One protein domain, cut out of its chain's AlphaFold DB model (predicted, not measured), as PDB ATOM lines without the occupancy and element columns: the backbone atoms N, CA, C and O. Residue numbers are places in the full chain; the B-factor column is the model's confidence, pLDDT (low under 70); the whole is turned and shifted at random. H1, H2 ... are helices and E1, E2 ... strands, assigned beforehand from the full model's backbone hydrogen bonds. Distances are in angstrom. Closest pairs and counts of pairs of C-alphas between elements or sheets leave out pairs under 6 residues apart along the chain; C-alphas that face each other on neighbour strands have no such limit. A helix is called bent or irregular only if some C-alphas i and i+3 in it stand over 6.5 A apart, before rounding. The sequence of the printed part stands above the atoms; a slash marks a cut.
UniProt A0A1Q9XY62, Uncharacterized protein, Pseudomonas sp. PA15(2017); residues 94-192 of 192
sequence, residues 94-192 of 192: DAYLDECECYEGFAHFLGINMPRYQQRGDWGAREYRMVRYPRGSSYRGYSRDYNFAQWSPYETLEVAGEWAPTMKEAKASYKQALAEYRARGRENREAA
ATOM      1  N   ASP A  94      17.830 -22.047   5.427       90.19
ATOM      2  CA  ASP A  94      18.115 -22.634   6.746       90.19
ATOM      3  C   ASP A  94      17.276 -21.973   7.845       90.19
ATOM      4  O   ASP A  94      16.717 -22.659   8.691       90.19
ATOM      5  N   ALA A  95      17.135 -20.643   7.805       90.50
ATOM      6  CA  ALA A  95      16.263 -19.919   8.731       90.50
ATOM      7  C   ALA A  95      14.781 -20.299   8.553       90.50
ATOM      8  O   ALA A  95      14.058 -20.450   9.530       90.50
ATOM      9  N   TYR A  96      14.339 -20.513   7.310       88.75
ATOM     10  CA  TYR A  96      13.000 -21.027   7.039       88.75
ATOM     11  C   TYR A  96      12.799 -22.418   7.640       88.75
ATOM     12  O   TYR A  96      11.775 -22.626   8.271       88.75
ATOM     13  N   LEU A  97      13.757 -23.343   7.496       88.69
ATOM     14  CA  LEU A  97      13.645 -24.697   8.055       88.69
ATOM     15  C   LEU A  97      13.480 -24.700   9.581       88.69
ATOM     16  O   LEU A  97      12.734 -25.535  10.089       88.69
ATOM     17  N   ASP A  98      14.104 -23.755  10.283       88.06
ATOM     18  CA  ASP A  98      13.958 -23.597  11.733       88.06
ATOM     19  C   ASP A  98      12.576 -23.050  12.145       88.06
ATOM     20  O   ASP A  98      12.075 -23.383  13.216       88.06
ATOM     21  N   GLU A  99      11.956 -22.208  11.309       85.69
ATOM     22  CA  GLU A  99      10.687 -21.514  11.598       85.69
ATOM     23  C   GLU A  99       9.475 -22.071  10.818       85.69
ATOM     24  O   GLU A  99       8.370 -21.530  10.908       85.69
ATOM     25  N   CYS A 100       9.678 -23.126  10.019       70.94
ATOM     26  CA  CYS A 100       8.789 -23.610   8.951       70.94
ATOM     27  C   CYS A 100       7.313 -23.753   9.350       70.94
ATOM     28  O   CYS A 100       6.433 -23.534   8.520       70.94
ATOM     29  N   GLU A 101       7.029 -24.109  10.603       72.50
ATOM     30  CA  GLU A 101       5.665 -24.341  11.097       72.50
ATOM     31  C   GLU A 101       4.808 -23.062  11.168       72.50
ATOM     32  O   GLU A 101       3.582 -23.144  11.221       72.50
ATOM     33  N   CYS A 102       5.422 -21.877  11.109       78.69
ATOM     34  CA  CYS A 102       4.733 -20.587  11.228       78.69
ATOM     35  C   CYS A 102       4.317 -19.963   9.885       78.69
ATOM     36  O   CYS A 102       3.671 -18.911   9.872       78.69
ATOM     37  N   TYR A 103       4.676 -20.567   8.747       81.62
ATOM     38  CA  TYR A 103       4.465 -19.963   7.429       81.62
ATOM     39  C   TYR A 103       3.861 -20.949   6.422       81.62
ATOM     40  O   TYR A 103       4.344 -22.058   6.247       81.62
ATOM     41  N   GLU A 104       2.876 -20.492   5.643       76.88
ATOM     42  CA  GLU A 104       2.313 -21.229   4.489       76.88
ATOM     43  C   GLU A 104       3.343 -21.661   3.417       76.88
ATOM     44  O   GLU A 104       3.035 -22.485   2.556       76.88
ATOM     45  N   GLY A 105       4.557 -21.103   3.424       84.56
ATOM     46  CA  GLY A 105       5.646 -21.533   2.549       84.56
ATOM     47  C   GLY A 105       6.808 -20.542   2.482       84.56
ATOM     48  O   GLY A 105       6.751 -19.437   3.021       84.56
ATOM     49  N   PHE A 106       7.856 -20.893   1.734       87.25
ATOM     50  CA  PHE A 106       9.084 -20.088   1.669       87.25
ATOM     51  C   PHE A 106       8.869 -18.657   1.141       87.25
ATOM     52  O   PHE A 106       9.502 -17.709   1.597       87.25
ATOM     53  N   ALA A 107       7.936 -18.457   0.204       87.38
ATOM     54  CA  ALA A 107       7.599 -17.116  -0.275       87.38
ATOM     55  C   ALA A 107       6.907 -16.259   0.802       87.38
ATOM     56  O   ALA A 107       7.084 -15.039   0.809       87.38
ATOM     57  N   HIS A 108       6.148 -16.892   1.707       86.31
ATOM     58  CA  HIS A 108       5.567 -16.229   2.871       86.31
ATOM     59  C   HIS A 108       6.653 -15.815   3.856       86.31
ATOM     60  O   HIS A 108       6.712 -14.638   4.203       86.31
ATOM     61  N   PHE A 109       7.561 -16.735   4.186       89.19
ATOM     62  CA  PHE A 109       8.725 -16.471   5.032       89.19
ATOM     63  C   PHE A 109       9.569 -15.294   4.515       89.19
ATOM     64  O   PHE A 109       9.893 -14.370   5.252       89.19
ATOM     65  N   LEU A 110       9.840 -15.248   3.206       90.44
ATOM     66  CA  LEU A 110      10.566 -14.132   2.586       90.44
ATOM     67  C   LEU A 110       9.741 -12.835   2.456       90.44
ATOM     68  O   LEU A 110      10.232 -11.840   1.919       90.44
ATOM     69  N   GLY A 111       8.468 -12.833   2.859       87.81
ATOM     70  CA  GLY A 111       7.573 -11.685   2.719       87.81
ATOM     71  C   GLY A 111       7.297 -11.285   1.263       87.81
ATOM     72  O   GLY A 111       6.916 -10.140   0.989       87.81
ATOM     73  N   ILE A 112       7.490 -12.201   0.309       88.69
ATOM     74  CA  ILE A 112       7.310 -11.938  -1.121       88.69
ATOM     75  C   ILE A 112       5.818 -11.818  -1.420       88.69
ATOM     76  O   ILE A 112       5.059 -12.758  -1.222       88.69
ATOM     77  N   ASN A 113       5.385 -10.676  -1.960       87.75
ATOM     78  CA  ASN A 113       3.994 -10.519  -2.389       87.75
ATOM     79  C   ASN A 113       3.744 -11.306  -3.690       87.75
ATOM     80  O   ASN A 113       4.106 -10.850  -4.788       87.75
ATOM     81  N   MET A 114       3.204 -12.518  -3.551       87.62
ATOM     82  CA  MET A 114       3.001 -13.442  -4.662       87.62
ATOM     83  C   MET A 114       1.816 -13.021  -5.541       87.62
ATOM     84  O   MET A 114       0.749 -12.697  -5.023       87.62
ATOM     85  N   PRO A 115       1.972 -13.034  -6.876       89.69
ATOM     86  CA  PRO A 115       0.850 -12.829  -7.776       89.69
ATOM     87  C   PRO A 115      -0.062 -14.056  -7.857       89.69
ATOM     88  O   PRO A 115       0.382 -15.195  -7.714       89.69
ATOM     89  N   ARG A 116      -1.336 -13.811  -8.154       87.56
ATOM     90  CA  ARG A 116      -2.422 -14.794  -8.209       87.56
ATOM     91  C   ARG A 116      -3.088 -14.742  -9.578       87.56
ATOM     92  O   ARG A 116      -3.110 -13.687 -10.208       87.56
ATOM     93  N   TYR A 117      -3.629 -15.862 -10.040       88.25
ATOM     94  CA  TYR A 117      -4.470 -15.868 -11.235       88.25
ATOM     95  C   TYR A 117      -5.924 -15.634 -10.848       88.25
ATOM     96  O   TYR A 117      -6.411 -16.214  -9.883       88.25
ATOM     97  N   GLN A 118      -6.605 -14.821 -11.639       88.94
ATOM     98  CA  GLN A 118      -8.055 -14.746 -11.666       88.94
ATOM     99  C   GLN A 118      -8.550 -15.340 -12.979       88.94
ATOM    100  O   GLN A 118      -7.871 -15.249 -14.006       88.94
ATOM    101  N   GLN A 119      -9.736 -15.932 -12.930       88.88
ATOM    102  CA  GLN A 119     -10.424 -16.491 -14.083       88.88
ATOM    103  C   GLN A 119     -11.818 -15.876 -14.217       88.88
ATOM    104  O   GLN A 119     -12.475 -15.596 -13.211       88.88
ATOM    105  N   ARG A 120     -12.267 -15.697 -15.461       88.44
ATOM    106  CA  ARG A 120     -13.654 -15.364 -15.802       88.44
ATOM    107  C   ARG A 120     -14.095 -16.102 -17.067       88.44
ATOM    108  O   ARG A 120     -13.255 -16.617 -17.804       88.44
ATOM    109  N   GLY A 121     -15.401 -16.095 -17.318       85.88
ATOM    110  CA  GLY A 121     -16.010 -16.694 -18.504       85.88
ATOM    111  C   GLY A 121     -16.379 -18.169 -18.333       85.88
ATOM    112  O   GLY A 121     -15.985 -18.831 -17.367       85.88
ATOM    113  N   ASP A 122     -17.154 -18.661 -19.293       83.38
ATOM    114  CA  ASP A 122     -17.696 -20.016 -19.295       83.38
ATOM    115  C   ASP A 122     -16.684 -21.059 -19.772       83.38
ATOM    116  O   ASP A 122     -15.612 -20.766 -20.311       83.38
ATOM    117  N   TRP A 123     -17.031 -22.327 -19.567       74.75
ATOM    118  CA  TRP A 123     -16.227 -23.456 -20.019       74.75
ATOM    119  C   TRP A 123     -16.030 -23.409 -21.548       74.75
ATOM    120  O   TRP A 123     -16.994 -23.454 -22.303       74.75
ATOM    121  N   GLY A 124     -14.775 -23.282 -21.997       78.00
ATOM    122  CA  GLY A 124     -14.404 -23.129 -23.414       78.00
ATOM    123  C   GLY A 124     -14.049 -21.698 -23.852       78.00
ATOM    124  O   GLY A 124     -13.318 -21.544 -24.824       78.00
ATOM    125  N   ALA A 125     -14.460 -20.670 -23.101       85.81
ATOM    126  CA  ALA A 125     -14.148 -19.254 -23.357       85.81
ATOM    127  C   ALA A 125     -13.498 -18.581 -22.132       85.81
ATOM    128  O   ALA A 125     -13.735 -17.413 -21.826       85.81
ATOM    129  N   ARG A 126     -12.704 -19.356 -21.384       87.50
ATOM    130  CA  ARG A 126     -12.051 -18.899 -20.154       87.50
ATOM    131  C   ARG A 126     -10.966 -17.885 -20.463       87.50
ATOM    132  O   ARG A 126     -10.029 -18.177 -21.201       87.50
ATOM    133  N   GLU A 127     -11.047 -16.756 -19.783       92.31
ATOM    134  CA  GLU A 127      -9.988 -15.763 -19.758       92.31
ATOM    135  C   GLU A 127      -9.298 -15.774 -18.398       92.31
ATOM    136  O   GLU A 127      -9.897 -16.071 -17.359       92.31
ATOM    137  N   TYR A 128      -8.019 -15.426 -18.415       91.75
ATOM    138  CA  TYR A 128      -7.140 -15.389 -17.263       91.75
ATOM    139  C   TYR A 128      -6.507 -14.012 -17.162       91.75
ATOM    140  O   TYR A 128      -6.106 -13.435 -18.167       91.75
ATOM    141  N   ARG A 129      -6.330 -13.518 -15.942       92.38
ATOM    142  CA  ARG A 129      -5.409 -12.413 -15.665       92.38
ATOM    143  C   ARG A 129      -4.581 -12.733 -14.441       92.38
ATOM    144  O   ARG A 129      -5.027 -13.470 -13.563       92.38
ATOM    145  N   MET A 130      -3.376 -12.185 -14.371       92.50
ATOM    146  CA  MET A 130      -2.536 -12.311 -13.186       92.50
ATOM    147  C   MET A 130      -2.531 -10.984 -12.431       92.50
ATOM    148  O   MET A 130      -2.399  -9.919 -13.032       92.50
ATOM    149  N   VAL A 131      -2.712 -11.047 -11.118       91.56
ATOM    150  CA  VAL A 131      -2.901  -9.876 -10.262       91.56
ATOM    151  C   VAL A 131      -2.052  -9.983  -9.007       91.56
ATOM    152  O   VAL A 131      -1.658 -11.074  -8.595       91.56
ATOM    153  N   ARG A 132      -1.800  -8.850  -8.366       91.06
ATOM    154  CA  ARG A 132      -1.205  -8.754  -7.039       91.06
ATOM    155  C   ARG A 132      -2.135  -7.950  -6.145       91.06
ATOM    156  O   ARG A 132      -2.475  -6.814  -6.466       91.06
ATOM    157  N   TYR A 133      -2.498  -8.541  -5.018       89.38
ATOM    158  CA  TYR A 133      -3.279  -7.872  -3.986       89.38
ATOM    159  C   TYR A 133      -2.369  -7.084  -3.038       89.38
ATOM    160  O   TYR A 133      -1.223  -7.493  -2.821       89.38
ATOM    161  N   PRO A 134      -2.853  -5.976  -2.457       88.75
ATOM    162  CA  PRO A 134      -2.085  -5.201  -1.493       88.75
ATOM    163  C   PRO A 134      -1.765  -6.013  -0.231       88.75
ATOM    164  O   PRO A 134      -2.456  -6.970   0.135       88.75
ATOM    165  N   ARG A 135      -0.695  -5.610   0.465       80.12
ATOM    166  CA  ARG A 135      -0.316  -6.187   1.762       80.12
ATOM    167  C   ARG A 135      -1.410  -5.856   2.786       80.12
ATOM    168  O   ARG A 135      -1.513  -4.714   3.206       80.12
ATOM    169  N   GLY A 136      -2.226  -6.846   3.145       80.38
ATOM    170  CA  GLY A 136      -3.381  -6.688   4.039       80.38
ATOM    171  C   GLY A 136      -4.709  -7.146   3.430       80.38
ATOM    172  O   GLY A 136      -5.678  -7.314   4.159       80.38
ATOM    173  N   SER A 137      -4.750  -7.403   2.118       83.06
ATOM    174  CA  SER A 137      -5.924  -7.996   1.474       83.06
ATOM    175  C   SER A 137      -6.161  -9.428   1.957       83.06
ATOM    176  O   SER A 137      -5.220 -10.218   2.052       83.06
ATOM    177  N   SER A 138      -7.427  -9.791   2.165       80.00
ATOM    178  CA  SER A 138      -7.855 -11.166   2.455       80.00
ATOM    179  C   SER A 138      -7.625 -12.131   1.283       80.00
ATOM    180  O   SER A 138      -7.585 -13.341   1.480       80.00
ATOM    181  N   TYR A 139      -7.419 -11.608   0.070       77.94
ATOM    182  CA  TYR A 139      -7.130 -12.394  -1.134       77.94
ATOM    183  C   TYR A 139      -5.628 -12.606  -1.374       77.94
ATOM    184  O   TYR A 139      -5.224 -13.267  -2.342       77.94
ATOM    185  N   ARG A 140      -4.779 -12.072  -0.486       79.75
ATOM    186  CA  ARG A 140      -3.348 -12.375  -0.437       79.75
ATOM    187  C   ARG A 140      -3.149 -13.752   0.199       79.75
ATOM    188  O   ARG A 140      -2.977 -13.862   1.405       79.75
ATOM    189  N   GLY A 141      -3.151 -14.791  -0.629       72.12
ATOM    190  CA  GLY A 141      -2.810 -16.155  -0.216       72.12
ATOM    191  C   GLY A 141      -1.382 -16.533  -0.600       72.12
ATOM    192  O   GLY A 141      -0.902 -16.144  -1.673       72.12
ATOM    193  N   TYR A 142      -0.719 -17.322   0.247       69.88
ATOM    194  CA  TYR A 142       0.566 -17.947  -0.070       69.88
ATOM    195  C   TYR A 142       0.429 -19.420  -0.474       69.88
ATOM    196  O   TYR A 142       1.325 -19.970  -1.117       69.88
ATOM    197  N   SER A 143      -0.730 -20.014  -0.196       65.56
ATOM    198  CA  SER A 143      -1.192 -21.269  -0.783       65.56
ATOM    199  C   SER A 143      -1.344 -21.184  -2.313       65.56
ATOM    200  O   SER A 143      -1.721 -20.153  -2.886       65.56
ATOM    201  N   ARG A 144      -1.083 -22.300  -3.007       58.84
ATOM    202  CA  ARG A 144      -1.529 -22.505  -4.395       58.84
ATOM    203  C   ARG A 144      -3.019 -22.825  -4.368       58.84
ATOM    204  O   ARG A 144      -3.402 -23.988  -4.435       58.84
ATOM    205  N   ASP A 145      -3.860 -21.803  -4.286       58.09
ATOM    206  CA  ASP A 145      -5.294 -22.050  -4.388       58.09
ATOM    207  C   ASP A 145      -5.632 -22.415  -5.831       58.09
ATOM    208  O   ASP A 145      -5.527 -21.604  -6.751       58.09
ATOM    209  N   TYR A 146      -6.033 -23.670  -6.026       57.34
ATOM    210  CA  TYR A 146      -6.546 -24.182  -7.299       57.34
ATOM    211  C   TYR A 146      -7.951 -23.646  -7.618       57.34
ATOM    212  O   TYR A 146      -8.506 -23.941  -8.677       57.34
ATOM    213  N   ASN A 147      -8.527 -22.839  -6.722       66.31
ATOM    214  CA  ASN A 147      -9.798 -22.169  -6.926       66.31
ATOM    215  C   ASN A 147      -9.592 -20.781  -7.556       66.31
ATOM    216  O   ASN A 147      -9.604 -19.751  -6.884       66.31
ATOM    217  N   PHE A 148      -9.430 -20.761  -8.880       65.56
ATOM    218  CA  PHE A 148      -9.259 -19.542  -9.682       65.56
ATOM    219  C   PHE A 148     -10.461 -18.576  -9.650       65.56
ATOM    220  O   PHE A 148     -10.354 -17.452 -10.146       65.56
ATOM    221  N   ALA A 149     -11.597 -19.004  -9.091       64.69
ATOM    222  CA  ALA A 149     -12.830 -18.226  -9.006       64.69
ATOM    223  C   ALA A 149     -13.002 -17.501  -7.658       64.69
ATOM    224  O   ALA A 149     -13.922 -16.701  -7.513       64.69
ATOM    225  N   GLN A 150     -12.127 -17.737  -6.674       72.75
ATOM    226  CA  GLN A 150     -12.228 -17.107  -5.357       72.75
ATOM    227  C   GLN A 150     -11.560 -15.721  -5.352       72.75
ATOM    228  O   GLN A 150     -10.462 -15.531  -4.828       72.75
ATOM    229  N   TRP A 151     -12.219 -14.739  -5.972       78.75
ATOM    230  CA  TRP A 151     -11.801 -13.335  -5.966       78.75
ATOM    231  C   TRP A 151     -13.010 -12.392  -5.964       78.75
ATOM    232  O   TRP A 151     -14.059 -12.724  -6.510       78.75
ATOM    233  N   SER A 152     -12.873 -11.217  -5.343       78.06
ATOM    234  CA  SER A 152     -13.905 -10.172  -5.381       78.06
ATOM    235  C   SER A 152     -13.598  -9.153  -6.481       78.06
ATOM    236  O   SER A 152     -12.470  -8.651  -6.534       78.06
ATOM    237  N   PRO A 153     -14.575  -8.785  -7.331       77.31
ATOM    238  CA  PRO A 153     -14.403  -7.713  -8.310       77.31
ATOM    239  C   PRO A 153     -14.298  -6.323  -7.677       77.31
ATOM    240  O   PRO A 153     -13.896  -5.383  -8.357       77.31
ATOM    241  N   TYR A 154     -14.627  -6.203  -6.391       79.88
ATOM    242  CA  TYR A 154     -14.575  -4.955  -5.634       79.88
ATOM    243  C   TYR A 154     -13.265  -4.778  -4.853       79.88
ATOM    244  O   TYR A 154     -13.042  -3.723  -4.267       79.88
ATOM    245  N   GLU A 155     -12.398  -5.797  -4.827       83.12
ATOM    246  CA  GLU A 155     -11.118  -5.723  -4.126       83.12
ATOM    247  C   GLU A 155     -10.113  -4.861  -4.903       83.12
ATOM    248  O   GLU A 155      -9.922  -5.024  -6.112       83.12
ATOM    249  N   THR A 156      -9.410  -3.976  -4.198       87.12
ATOM    250  CA  THR A 156      -8.339  -3.168  -4.790       87.12
ATOM    251  C   THR A 156      -7.135  -4.027  -5.176       87.12
ATOM    252  O   THR A 156      -6.669  -4.851  -4.387       87.12
ATOM    253  N   LEU A 157      -6.581  -3.795  -6.368       90.38
ATOM    254  CA  LEU A 157      -5.399  -4.492  -6.877       90.38
ATOM    255  C   LEU A 157      -4.193  -3.546  -6.897       90.38
ATOM    256  O   LEU A 157      -4.290  -2.425  -7.383       90.38
ATOM    257  N   GLU A 158      -3.047  -4.013  -6.399       90.88
ATOM    258  CA  GLU A 158      -1.776  -3.272  -6.449       90.88
ATOM    259  C   GLU A 158      -1.224  -3.262  -7.879       90.88
ATOM    260  O   GLU A 158      -0.762  -2.241  -8.384       90.88
ATOM    261  N   VAL A 159      -1.285  -4.423  -8.536       93.44
ATOM    262  CA  VAL A 159      -0.868  -4.621  -9.925       93.44
ATOM    263  C   VAL A 159      -1.843  -5.587 -10.574       93.44
ATOM    264  O   VAL A 159      -2.109  -6.658 -10.028       93.44
ATOM    265  N   ALA A 160      -2.341  -5.248 -11.756       94.25
ATOM    266  CA  ALA A 160      -3.166  -6.132 -12.564       94.25
ATOM    267  C   ALA A 160      -2.596  -6.195 -13.980       94.25
ATOM    268  O   ALA A 160      -2.278  -5.163 -14.561       94.25
ATOM    269  N   GLY A 161      -2.437  -7.407 -14.506       93.88
ATOM    270  CA  GLY A 161      -2.309  -7.609 -15.945       93.88
ATOM    271  C   GLY A 161      -3.678  -7.625 -16.623       93.88
ATOM    272  O   GLY A 161      -4.719  -7.698 -15.960       93.88
ATOM    273  N   GLU A 162      -3.653  -7.630 -17.949       95.69
ATOM    274  CA  GLU A 162      -4.840  -7.722 -18.790       95.69
ATOM    275  C   GLU A 162      -5.428  -9.136 -18.814       95.69
ATOM    276  O   GLU A 162      -4.739 -10.137 -18.573       95.69
ATOM    277  N   TRP A 163      -6.727  -9.209 -19.112       94.44
ATOM    278  CA  TRP A 163      -7.404 -10.472 -19.392       94.44
ATOM    279  C   TRP A 163      -6.924 -11.039 -20.726       94.44
ATOM    280  O   TRP A 163      -6.865 -10.336 -21.730       94.44
ATOM    281  N   ALA A 164      -6.587 -12.325 -20.728       94.19
ATOM    282  CA  ALA A 164      -6.084 -13.031 -21.893       94.19
ATOM    283  C   ALA A 164      -6.660 -14.452 -21.974       94.19
ATOM    284  O   ALA A 164      -6.934 -15.064 -20.937       94.19
ATOM    285  N   PRO A 165      -6.788 -15.029 -23.179       91.81
ATOM    286  CA  PRO A 165      -7.317 -16.381 -23.354       91.81
ATOM    287  C   PRO A 165      -6.378 -17.460 -22.792       91.81
ATOM    288  O   PRO A 165      -6.817 -18.561 -22.460       91.81
ATOM    289  N   THR A 166      -5.081 -17.161 -22.631       91.69
ATOM    290  CA  THR A 166      -4.106 -18.099 -22.060       91.69
ATOM    291  C   THR A 166      -3.404 -17.550 -20.816       91.69
ATOM    292  O   THR A 166      -3.069 -16.368 -20.715       91.69
ATOM    293  N   MET A 167      -3.072 -18.440 -19.872       90.75
ATOM    294  CA  MET A 167      -2.273 -18.078 -18.688       90.75
ATOM    295  C   MET A 167      -0.884 -17.529 -19.056       90.75
ATOM    296  O   MET A 167      -0.320 -16.716 -18.323       90.75
ATOM    297  N   LYS A 168      -0.310 -17.974 -20.183       94.25
ATOM    298  CA  LYS A 168       1.007 -17.525 -20.656       94.25
ATOM    299  C   LYS A 168       0.973 -16.048 -21.050       94.25
ATOM    300  O   LYS A 168       1.851 -15.296 -20.630       94.25
ATOM    301  N   GLU A 169      -0.041 -15.648 -21.809       94.06
ATOM    302  CA  GLU A 169      -0.257 -14.256 -22.215       94.06
ATOM    303  C   GLU A 169      -0.617 -13.381 -21.013       94.06
ATOM    304  O   GLU A 169       0.003 -12.337 -20.818       94.06
ATOM    305  N   ALA A 170      -1.495 -13.861 -20.126       94.06
ATOM    306  CA  ALA A 170      -1.825 -13.177 -18.875       94.06
ATOM    307  C   ALA A 170      -0.573 -12.891 -18.024       94.06
ATOM    308  O   ALA A 170      -0.388 -11.793 -17.495       94.06
ATOM    309  N   LYS A 171       0.335 -13.871 -17.916       94.81
ATOM    310  CA  LYS A 171       1.609 -13.713 -17.199       94.81
ATOM    311  C   LYS A 171       2.550 -12.726 -17.892       94.81
ATOM    312  O   LYS A 171       3.298 -12.034 -17.203       94.81
ATOM    313  N   ALA A 172       2.559 -12.679 -19.224       95.62
ATOM    314  CA  ALA A 172       3.367 -11.723 -19.978       95.62
ATOM    315  C   ALA A 172       2.875 -10.286 -19.752       95.62
ATOM    316  O   ALA A 172       3.677  -9.435 -19.368       95.62
ATOM    317  N   SER A 173       1.562 -10.058 -19.871       96.12
ATOM    318  CA  SER A 173       0.934  -8.765 -19.580       96.12
ATOM    319  C   SER A 173       1.195  -8.321 -18.133       96.12
ATOM    320  O   SER A 173       1.671  -7.215 -17.890       96.12
ATOM    321  N   TYR A 174       1.032  -9.218 -17.155       96.50
ATOM    322  CA  TYR A 174       1.334  -8.905 -15.754       96.50
ATOM    323  C   TYR A 174       2.797  -8.513 -15.512       96.50
ATOM    324  O   TYR A 174       3.078  -7.640 -14.693       96.50
ATOM    325  N   LYS A 175       3.759  -9.138 -16.204       96.19
ATOM    326  CA  LYS A 175       5.175  -8.760 -16.068       96.19
ATOM    327  C   LYS A 175       5.437  -7.336 -16.557       96.19
ATOM    328  O   LYS A 175       6.258  -6.659 -15.941       96.19
ATOM    329  N   GLN A 176       4.759  -6.905 -17.620       96.44
ATOM    330  CA  GLN A 176       4.837  -5.529 -18.119       96.44
ATOM    331  C   GLN A 176       4.249  -4.560 -17.086       96.44
ATOM    332  O   GLN A 176       4.973  -3.696 -16.595       96.44
ATOM    333  N   ALA A 177       3.021  -4.814 -16.621       95.94
ATOM    334  CA  ALA A 177       2.373  -4.008 -15.581       95.94
ATOM    335  C   ALA A 177       3.209  -3.919 -14.287       95.94
ATOM    336  O   ALA A 177       3.335  -2.863 -13.667       95.94
ATOM    337  N   LEU A 178       3.847  -5.022 -13.878       95.06
ATOM    338  CA  LEU A 178       4.724  -5.049 -12.708       95.06
ATOM    339  C   LEU A 178       6.010  -4.238 -12.914       95.06
ATOM    340  O   LEU A 178       6.520  -3.650 -11.957       95.06
ATOM    341  N   ALA A 179       6.572  -4.237 -14.125       94.88
ATOM    342  CA  ALA A 179       7.751  -3.440 -14.442       94.88
ATOM    343  C   ALA A 179       7.433  -1.941 -14.359       94.88
ATOM    344  O   ALA A 179       8.167  -1.210 -13.696       94.88
ATOM    345  N   GLU A 180       6.304  -1.520 -14.929       94.69
ATOM    346  CA  GLU A 180       5.807  -0.141 -14.862       94.69
ATOM    347  C   GLU A 180       5.516   0.295 -13.424       94.69
ATOM    348  O   GLU A 180       5.951   1.362 -12.991       94.69
ATOM    349  N   TYR A 181       4.850  -0.556 -12.638       92.62
ATOM    350  CA  TYR A 181       4.601  -0.297 -11.220       92.62
ATOM    351  C   TYR A 181       5.907  -0.070 -10.439       92.62
ATOM    352  O   TYR A 181       6.024   0.861  -9.643       92.62
ATOM    353  N   ARG A 182       6.929  -0.897 -10.696       92.94
ATOM    354  CA  ARG A 182       8.254  -0.770 -10.067       92.94
ATOM    355  C   ARG A 182       9.049   0.438 -10.555       92.94
ATOM    356  O   ARG A 182       9.916   0.897  -9.817       92.94
ATOM    357  N   ALA A 183       8.843   0.886 -11.791       93.31
ATOM    358  CA  ALA A 183       9.459   2.104 -12.310       93.31
ATOM    359  C   ALA A 183       8.862   3.327 -11.602       93.31
ATOM    360  O   ALA A 183       9.586   4.052 -10.930       93.31
ATOM    361  N   ARG A 184       7.529   3.428 -11.583       92.50
ATOM    362  CA  ARG A 184       6.790   4.488 -10.884       92.50
ATOM    363  C   ARG A 184       7.121   4.565  -9.394       92.50
ATOM    364  O   ARG A 184       7.296   5.637  -8.831       92.50
ATOM    365  N   GLY A 185       7.238   3.411  -8.734       88.88
ATOM    366  CA  GLY A 185       7.622   3.348  -7.324       88.88
ATOM    367  C   GLY A 185       9.063   3.792  -7.047       88.88
ATOM    368  O   GLY A 185       9.359   4.172  -5.918       88.88
ATOM    369  N   ARG A 186       9.959   3.733  -8.041       89.44
ATOM    370  CA  ARG A 186      11.322   4.277  -7.935       89.44
ATOM    371  C   ARG A 186      11.321   5.786  -8.142       89.44
ATOM    372  O   ARG A 186      11.823   6.485  -7.273       89.44
ATOM    373  N   GLU A 187      10.650   6.269  -9.183       87.94
ATOM    374  CA  GLU A 187      10.484   7.706  -9.453       87.94
ATOM    375  C   GLU A 187       9.892   8.445  -8.241       87.94
ATOM    376  O   GLU A 187      10.438   9.446  -7.788       87.94
ATOM    377  N   ASN A 188       8.839   7.895  -7.627       84.94
ATOM    378  CA  ASN A 188       8.217   8.486  -6.437       84.94
ATOM    379  C   ASN A 188       9.123   8.498  -5.193       84.94
ATOM    380  O   ASN A 188       8.886   9.290  -4.290       84.94
ATOM    381  N   ARG A 189      10.111   7.598  -5.102       83.25
ATOM    382  CA  ARG A 189      11.085   7.576  -3.995       83.25
ATOM    383  C   ARG A 189      12.243   8.534  -4.220       83.25
ATOM    384  O   ARG A 189      12.860   8.940  -3.252       83.25
ATOM    385  N   GLU A 190      12.564   8.826  -5.474       79.19
ATOM    386  CA  GLU A 190      13.615   9.775  -5.846       79.19
ATOM    387  C   GLU A 190      13.108  11.225  -5.810       79.19
ATOM    388  O   GLU A 190      13.894  12.144  -5.606       79.19
ATOM    389  N   ALA A 191      11.798  11.430  -5.977       71.62
ATOM    390  CA  ALA A 191      11.144  12.735  -5.886       71.62
ATOM    391  C   ALA A 191      10.751  13.164  -4.454       71.62
ATOM    392  O   ALA A 191      10.264  14.283  -4.283       71.62
ATOM    393  N   ALA A 192      10.911  12.288  -3.455       60.84
ATOM    394  CA  ALA A 192      10.565  12.512  -2.047       60.84
ATOM    395  C   ALA A 192      11.824  12.639  -1.181       60.84
ATOM    396  O   ALA A 192      11.798  13.470  -0.245       60.84
TER     397      ALA A 192
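Overview. This is residues 94 to 192 of the 192 residues of an uncharacterized protein of Pseudomonas sp. PA15(2017) (UniProt A0A1Q9XY62). Picture a two-stranded hairpin, E1 and E2, with the long helix H3 packed on it through residues 167 to 178, mainly on E2, while residues 183 to 192 stick out free as an arm. A long loop, residues 133 to 166, swings round the hairpin and returns beside E2 at residues 159 to 160, and the short helices H1 and H2 form a small outlying part before E1. The printed part has 99 residues, with three named helices and two named strands in the order H1, H2, E1, E2, H3; the sheet is antiparallel, order E1 - E2. The class is mixed, helices and strands, with under half of the residues in named elements. The whole is only just loose, close to compact, with a radius of gyration of the C-alphas of 15.5 A and spans of 45 by 40 by 25 A.

Arrangement. Start at E1, residues 116 to 120, and E2, residues 127 to 132, a hairpin of antiparallel strands whose directions stand at 148 degrees. Look there for N 118 and O 129 at 2.8 A and N 129 and O 118 at 3.0 A, within hydrogen-bond range. Residues 131 to 132 of E2 also pair, antiparallel, with residues 159 to 160. Next find H3, residues 167 to 190: it has 11 pairs of C-alphas within 8 A of E2, the closest those of Arg 129 and Ala 170, 4.9 A apart. E1 and H3 are near each other, with 7 pairs of C-alphas within 10 A. Farther out, H1, residues 94 to 102, and H2, residues 106 to 109, are close but not clearly touching; their closest C-alphas, of Tyr 96 and Phe 109, are 6.6 A apart. H1 and H2 are each apart from E2 and from H3, and H1 is apart from E1. O i to N i+4 pairs are within hydrogen-bond range in 3 of 5 cases in H1 and 19 of 20 in H3; H2 is too short for such a pair.

Along the chain. Find C-alpha 116 at (-2.422, -14.794, -8.209); from there E1 runs 13.6 A to C-alpha 120. E2 covers 17.0 A from residue 127 to 132. H3 runs 34.5 A from C-alpha 167 at (-2.273, -18.078, -18.688) to C-alpha 190 at (13.615, 9.775, -5.846). H1 covers 14.3 A from C-alpha 94 to C-alpha 102 and is irregular, with C-alphas 98 and 101 8.4 A apart; H2 covers 5.0 A from C-alpha 106 to C-alpha 109.

Size, cuts and confidence. The two C-alphas farthest apart, of Gly 124 and Ala 192, are 48.5 A apart. The printed part has no cut, and the link from E2 to H3, 34 residues, is long. Mean pLDDT of the printed part is 85.3; look for values under 70 at residues 142 to 149 and residue 192.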